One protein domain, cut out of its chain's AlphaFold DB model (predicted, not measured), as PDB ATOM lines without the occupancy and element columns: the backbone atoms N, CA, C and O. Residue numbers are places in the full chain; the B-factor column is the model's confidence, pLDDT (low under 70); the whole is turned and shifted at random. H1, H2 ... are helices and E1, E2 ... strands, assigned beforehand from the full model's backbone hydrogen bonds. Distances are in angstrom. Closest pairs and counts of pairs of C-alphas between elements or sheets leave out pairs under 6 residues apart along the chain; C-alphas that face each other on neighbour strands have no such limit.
ATOM      1  N   ALA A   2     290.482 288.065 200.368       89.69
ATOM      2  CA  ALA A   2     290.408 288.458 201.790       89.69
ATOM      3  C   ALA A   2     290.320 289.985 201.997       89.69
ATOM      4  O   ALA A   2     289.384 290.458 202.627       89.69
ATOM      5  N   ARG A   3     291.194 290.756 201.333       91.69
ATOM      6  CA  ARG A   3     291.163 292.233 201.349       91.69
ATOM      7  C   ARG A   3     289.822 292.834 200.901       91.69
ATOM      8  O   ARG A   3     289.355 293.782 201.515       91.69
ATOM      9  N   LEU A   4     289.181 292.266 199.870       91.69
ATOM     10  CA  LEU A   4     287.857 292.710 199.410       91.69
ATOM     11  C   LEU A   4     286.804 292.515 200.507       91.69
ATOM     12  O   LEU A   4     286.006 293.408 200.754       91.69
ATOM     13  N   MET A   5     286.825 291.362 201.180       90.44
ATOM     14  CA  MET A   5     285.887 291.078 202.270       90.44
ATOM     15  C   MET A   5     286.116 292.013 203.460       90.44
ATOM     16  O   MET A   5     285.146 292.497 204.025       90.44
ATOM     17  N   THR A   6     287.369 292.343 203.790       91.56
ATOM     18  CA  THR A   6     287.686 293.341 204.826       91.56
ATOM     19  C   THR A   6     287.142 294.728 204.479       91.56
ATOM     20  O   THR A   6     286.583 295.393 205.347       91.56
ATOM     21  N   LEU A   7     287.261 295.163 203.217       90.56
ATOM     22  CA  LEU A   7     286.698 296.440 202.760       90.56
ATOM     23  C   LEU A   7     285.170 296.463 202.869       90.56
ATOM     24  O   LEU A   7     284.610 297.461 203.311       90.56
ATOM     25  N   VAL A   8     284.506 295.369 202.483       88.94
ATOM     26  CA  VAL A   8     283.046 295.239 202.591       88.94
ATOM     27  C   VAL A   8     282.603 295.226 204.054       88.94
ATOM     28  O   VAL A   8     281.698 295.974 204.400       88.94
ATOM     29  N   ALA A   9     283.261 294.438 204.911       86.75
ATOM     30  CA  ALA A   9     282.926 294.328 206.332       86.75
ATOM     31  C   ALA A   9     283.043 295.678 207.045       86.75
ATOM     32  O   ALA A   9     282.064 296.161 207.597       86.75
ATOM     33  N   ARG A  10     284.182 296.369 206.891       86.31
ATOM     34  CA  ARG A  10     284.395 297.696 207.491       86.31
ATOM     35  C   ARG A  10     283.313 298.706 207.103       86.31
ATOM     36  O   ARG A  10     283.009 299.611 207.865       86.31
ATOM     37  N   ARG A  11     282.784 298.588 205.885       85.88
ATOM     38  CA  ARG A  11     281.761 299.491 205.358       85.88
ATOM     39  C   ARG A  11     280.353 299.087 205.791       85.88
ATOM     40  O   ARG A  11     279.505 299.953 205.916       85.88
ATOM     41  N   ALA A  12     280.121 297.798 206.032       80.75
ATOM     42  CA  ALA A  12     278.897 297.301 206.650       80.75
ATOM     43  C   ALA A  12     278.814 297.667 208.143       80.75
ATOM     44  O   ALA A  12     277.714 297.883 208.639       80.75
ATOM     45  N   ASP A  13     279.961 297.782 208.819       82.50
ATOM     46  CA  ASP A  13     280.065 298.225 210.216       82.50
ATOM     47  C   ASP A  13     279.915 299.750 210.376       82.50
ATOM     48  O   ASP A  13     279.773 300.238 211.494       82.50
ATOM     49  N   ASP A  14     279.956 300.509 209.273       84.00
ATOM     50  CA  ASP A  14     279.768 301.961 209.250       84.00
ATOM     51  C   ASP A  14     278.358 302.305 208.729       84.00
ATOM     52  O   ASP A  14     278.117 302.262 207.517       84.00
ATOM     53  N   PRO A  15     277.422 302.705 209.608       75.38
ATOM     54  CA  PRO A  15     276.062 303.070 209.216       75.38
ATOM     55  C   PRO A  15     275.992 304.234 208.218       75.38
ATOM     56  O   PRO A  15     275.037 304.341 207.443       75.38
ATOM     57  N   ALA A  16     276.997 305.117 208.224       77.81
ATOM     58  CA  ALA A  16     277.083 306.267 207.329       77.81
ATOM     59  C   ALA A  16     277.478 305.874 205.915       77.81
ATOM     60  O   ALA A  16     277.216 306.619 204.957       77.81
ATOM     61  N   ALA A  17     278.181 304.752 205.790       81.69
ATOM     62  CA  ALA A  17     278.894 304.458 204.584       81.69
ATOM     63  C   ALA A  17     277.932 304.201 203.431       81.69
ATOM     64  O   ALA A  17     276.962 303.449 203.507       81.69
ATOM     65  N   SER A  18     278.238 304.828 202.300       80.81
ATOM     66  CA  SER A  18     277.620 304.410 201.049       80.81
ATOM     67  C   SER A  18     278.104 303.002 200.694       80.81
ATOM     68  O   SER A  18     279.216 302.637 201.064       80.81
ATOM     69  N   PRO A  19     277.341 302.217 199.932       84.19
ATOM     70  CA  PRO A  19     277.792 300.912 199.452       84.19
ATOM     71  C   PRO A  19     279.150 301.007 198.754       84.19
ATOM     72  O   PRO A  19     279.482 302.036 198.162       84.19
ATOM     73  N   LEU A  20     279.960 299.953 198.840       91.25
ATOM     74  CA  LEU A  20     281.268 299.943 198.189       91.25
ATOM     75  C   LEU A  20     281.079 299.887 196.669       91.25
ATOM     76  O   LEU A  20     280.575 298.890 196.157       91.25
ATOM     77  N   ALA A  21     281.484 300.924 195.936       93.50
ATOM     78  CA  ALA A  21     281.452 300.881 194.479       93.50
ATOM     79  C   ALA A  21     282.457 299.852 193.946       93.50
ATOM     80  O   ALA A  21     283.550 299.683 194.495       93.50
ATOM     81  N   VAL A  22     282.105 299.183 192.845       95.38
ATOM     82  CA  VAL A  22     283.001 298.225 192.179       95.38
ATOM     83  C   VAL A  22     284.310 298.903 191.766       95.38
ATOM     84  O   VAL A  22     285.376 298.325 191.958       95.38
ATOM     85  N   GLU A  23     284.247 300.148 191.291       95.31
ATOM     86  CA  GLU A  23     285.439 300.913 190.911       95.31
ATOM     87  C   GLU A  23     286.328 301.289 192.101       95.31
ATOM     88  O   GLU A  23     287.554 301.251 191.987       95.31
ATOM     89  N   ASP A  24     285.745 301.596 193.258       95.12
ATOM     90  CA  ASP A  24     286.523 301.890 194.465       95.12
ATOM     91  C   ASP A  24     287.216 300.628 194.982       95.12
ATOM     92  O   ASP A  24     288.396 300.658 195.332       95.12
ATOM     93  N   ALA A  25     286.517 299.490 194.953       95.44
ATOM     94  CA  ALA A  25     287.104 298.192 195.261       95.44
ATOM     95  C   ALA A  25     288.217 297.818 194.271       95.44
ATOM     96  O   ALA A  25     289.260 297.318 194.688       95.44
ATOM     97  N   ARG A  26     288.023 298.083 192.972       96.94
ATOM     98  CA  ARG A  26     289.026 297.843 191.927       96.94
ATOM     99  C   ARG A  26     290.303 298.627 192.217       96.94
ATOM    100  O   ARG A  26     291.375 298.029 192.243       96.94
ATOM    101  N   LYS A  27     290.179 299.932 192.483       95.88
ATOM    102  CA  LYS A  27     291.309 300.811 192.827       95.88
ATOM    103  C   LYS A  27     292.002 300.367 194.115       95.88
ATOM    104  O   LYS A  27     293.219 300.243 194.136       95.88
ATOM    105  N   ALA A  28     291.243 300.072 195.170       94.31
ATOM    106  CA  ALA A  28     291.798 299.662 196.462       94.31
ATOM    107  C   ALA A  28     292.526 298.304 196.417       94.31
ATOM    108  O   ALA A  28     293.375 298.024 197.265       94.31
ATOM    109  N   LEU A  29     292.180 297.446 195.456       94.56
ATOM    110  CA  LEU A  29     292.812 296.146 195.239       94.56
ATOM    111  C   LEU A  29     293.883 296.166 194.142       94.56
ATOM    112  O   LEU A  29     294.456 295.109 193.884       94.56
ATOM    113  N   ASP A  30     294.128 297.323 193.521       95.44
ATOM    114  CA  ASP A  30     295.035 297.500 192.381       95.44
ATOM    115  C   ASP A  30     294.735 296.532 191.218       95.44
ATOM    116  O   ASP A  30     295.608 295.872 190.657       95.44
ATOM    117  N   LEU A  31     293.445 296.382 190.893       94.69
ATOM    118  CA  LEU A  31     292.994 295.496 189.819       94.69
ATOM    119  C   LEU A  31     292.863 296.250 188.484       94.69
ATOM    120  O   LEU A  31     292.361 297.381 188.454       94.69
ATOM    121  N   PRO A  32     293.225 295.617 187.353       94.62
ATOM    122  CA  PRO A  32     293.166 296.266 186.043       94.62
ATOM    123  C   PRO A  32     291.733 296.493 185.533       94.62
ATOM    124  O   PRO A  32     291.509 297.423 184.769       94.62
ATOM    125  N   ASP A  33     290.755 295.687 185.968       94.12
ATOM    126  CA  ASP A  33     289.361 295.743 185.498       94.12
ATOM    127  C   ASP A  33     288.377 295.442 186.648       94.12
ATOM    128  O   ASP A  33     288.619 294.567 187.485       94.12
ATOM    129  N   GLY A  34     287.245 296.155 186.691       91.38
ATOM    130  CA  GLY A  34     286.169 295.958 187.665       91.38
ATOM    131  C   GLY A  34     285.484 294.589 187.550       91.38
ATOM    132  O   GLY A  34     285.022 294.046 188.553       91.38
ATOM    133  N   ARG A  35     285.512 293.954 186.371       93.19
ATOM    134  CA  ARG A  35     285.026 292.576 186.170       93.19
ATOM    135  C   ARG A  35     285.750 291.571 187.065       93.19
ATOM    136  O   ARG A  35     285.141 290.598 187.510       93.19
ATOM    137  N   LEU A  36     287.023 291.820 187.385       94.12
ATOM    138  CA  LEU A  36     287.790 290.978 188.303       94.12
ATOM    139  C   LEU A  36     287.281 291.101 189.741       94.12
ATOM    140  O   LEU A  36     287.253 290.107 190.460       94.12
ATOM    141  N   VAL A  37     286.816 292.283 190.160       94.94
ATOM    142  CA  VAL A  37     286.145 292.449 191.459       94.94
ATOM    143  C   VAL A  37     284.872 291.610 191.490       94.94
ATOM    144  O   VAL A  37     284.678 290.844 192.431       94.94
ATOM    145  N   SER A  38     284.038 291.696 190.447       91.12
ATOM    146  CA  SER A  38     282.806 290.906 190.347       91.12
ATOM    147  C   SER A  38     283.074 289.401 190.389       91.12
ATOM    148  O   SER A  38     282.375 288.686 191.100       91.12
ATOM    149  N   ALA A  39     284.124 288.922 189.716       92.25
ATOM    150  CA  ALA A  39     284.523 287.512 189.738       92.25
ATOM    151  C   ALA A  39     285.017 287.028 191.119       92.25
ATOM    152  O   ALA A  39     284.966 285.834 191.418       92.25
ATOM    153  N   LEU A  40     285.496 287.937 191.978       92.88
ATOM    154  CA  LEU A  40     285.912 287.620 193.350       92.88
ATOM    155  C   LEU A  40     284.737 287.540 194.336       92.88
ATOM    156  O   LEU A  40     284.908 286.988 195.434       92.88
ATOM    157  N   LEU A  41     283.579 288.105 193.980       93.00
ATOM    158  CA  LEU A  41     282.372 288.051 194.795       93.00
ATOM    159  C   LEU A  41     281.744 286.658 194.721       93.00
ATOM    160  O   LEU A  41     281.711 286.002 193.685       93.00
ATOM    161  N   LYS A  42     281.243 286.207 195.867       89.06
ATOM    162  CA  LYS A  42     280.448 284.989 196.007       89.06
ATOM    163  C   LYS A  42     279.263 285.307 196.915       89.06
ATOM    164  O   LYS A  42     279.390 286.238 197.722       89.06
ATOM    165  N   PRO A  43     278.170 284.522 196.853       86.56
ATOM    166  CA  PRO A  43     277.104 284.619 197.833       86.56
ATOM    167  C   PRO A  43     277.661 284.679 199.270       86.56
ATOM    168  O   PRO A  43     278.620 283.964 199.581       86.56
ATOM    169  N   PRO A  44     277.105 285.561 200.116       89.31
ATOM    170  CA  PRO A  44     275.875 286.312 199.869       89.31
ATOM    171  C   PRO A  44     276.066 287.678 199.176       89.31
ATOM    172  O   PRO A  44     275.112 288.444 199.087       89.31
ATOM    173  N   LEU A  45     277.261 288.019 198.685       91.69
ATOM    174  CA  LEU A  45     277.533 289.316 198.052       91.69
ATOM    175  C   LEU A  45     277.303 289.288 196.535       91.69
ATOM    176  O   LEU A  45     277.562 288.285 195.872       91.69
ATOM    177  N   GLY A  46     276.874 290.423 195.987       91.88
ATOM    178  CA  GLY A  46     276.673 290.636 194.555       91.88
ATOM    179  C   GLY A  46     276.831 292.104 194.159       91.88
ATOM    180  O   GLY A  46     277.136 292.954 194.997       91.88
ATOM    181  N   VAL A  47     276.629 292.400 192.873       91.69
ATOM    182  CA  VAL A  47     276.673 293.768 192.335       91.69
ATOM    183  C   VAL A  47     275.277 294.195 191.907       91.69
ATOM    184  O   VAL A  47     274.619 293.488 191.147       91.69
ATOM    185  N   ARG A  48     274.848 295.378 192.344       89.00
ATOM    186  CA  ARG A  48     273.618 296.031 191.885       89.00
ATOM    187  C   ARG A  48     273.938 297.473 191.538       89.00
ATOM    188  O   ARG A  48     274.501 298.177 192.363       89.00
ATOM    189  N   ASN A  49     273.611 297.904 190.321       87.81
ATOM    190  CA  ASN A  49     273.867 299.273 189.848       87.81
ATOM    191  C   ASN A  49     275.318 299.745 190.096       87.81
ATOM    192  O   ASN A  49     275.549 300.869 190.530       87.81
ATOM    193  N   GLY A  50     276.303 298.865 189.875       91.19
ATOM    194  CA  GLY A  50     277.728 299.191 190.030       91.19
ATOM    195  C   GLY A  50     278.250 299.247 191.472       91.19
ATOM    196  O   GLY A  50     279.433 299.529 191.670       91.19
ATOM    197  N   VAL A  51     277.422 298.939 192.475       91.69
ATOM    198  CA  VAL A  51     277.842 298.841 193.880       91.69
ATOM    199  C   VAL A  51     277.749 297.415 194.413       91.69
ATOM    200  O   VAL A  51     276.879 296.636 194.020       91.69
ATOM    201  N   ILE A  52     278.663 297.074 195.317       92.00
ATOM    202  CA  ILE A  52     278.726 295.796 196.020       92.00
ATOM    203  C   ILE A  52     277.740 295.843 197.184       92.00
ATOM    204  O   ILE A  52     277.829 296.709 198.055       92.00
ATOM    205  N   VAL A  53     276.804 294.901 197.188       90.25
ATOM    206  CA  VAL A  53     275.740 294.783 198.188       90.25
ATOM    207  C   VAL A  53     275.548 293.326 198.584       90.25
ATOM    208  O   VAL A  53     276.020 292.407 197.911       90.25
ATOM    209  N   HIS A  54     274.809 293.101 199.664       88.56
ATOM    210  CA  HIS A  54     274.264 291.781 199.942       88.56
ATOM    211  C   HIS A  54     273.201 291.456 198.879       88.56
ATOM    212  O   HIS A  54     272.235 292.195 198.717       88.56
ATOM    213  N   ALA A  55     273.384 290.371 198.127       85.50
ATOM    214  CA  ALA A  55     272.580 290.044 196.949       85.50
ATOM    215  C   ALA A  55     271.101 289.800 197.285       85.50
ATOM    216  O   ALA A  55     270.230 290.144 196.494       85.50
TER     217      ALA A  55
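This is residues 2 to 55 of the 178 residues of the protein "Selenocysteine-specific translation elongation factor" of Actinobacteria bacterium (UniProt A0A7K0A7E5). A small antiparallel hairpin, E1 and E2, stands beside three helices whose centres form a triangle; H2 and H3 meet nearly crosswise. The printed part has 54 residues, with H1, H2, H3, E1, E2 in chain order, class mixed. It is compact, radius of gyration of the C-alphas 10.1 A, spanning 30 by 21 by 20 A.

Start at the hairpin of E1, residues 45 to 48, and E2, residues 51 to 54: N 46 and O 53, 2.9 A apart, are within hydrogen-bond range. H2, residues 22 to 28, touches H3, residues 34 to 40, about perpendicular at 86 degrees; their closest C-alphas, Arg 26 and Gly 34, are 5.5 A apart. H1, residues 2 to 12, is close to H2 but not clearly touching, closest C-alphas Leu 4 and Ala 25, 6.9 A. In H1, H2 and H3 every O i to N i+4 pair is within hydrogen-bond range.

From C-alpha 2 at (290.408, 288.458, 201.790), H1 runs 15.3 A. H2 spans 9.9 A, H3 10.1 A, E1 9.9 A; E2, 10.0 A, ends at C-alpha 54 (274.264, 291.781, 199.942).

The farthest C-alphas, Pro 15 and Pro 32, are 29.6 A apart. The printed part has no cut and no long link; no printed residue is under pLDDT 70.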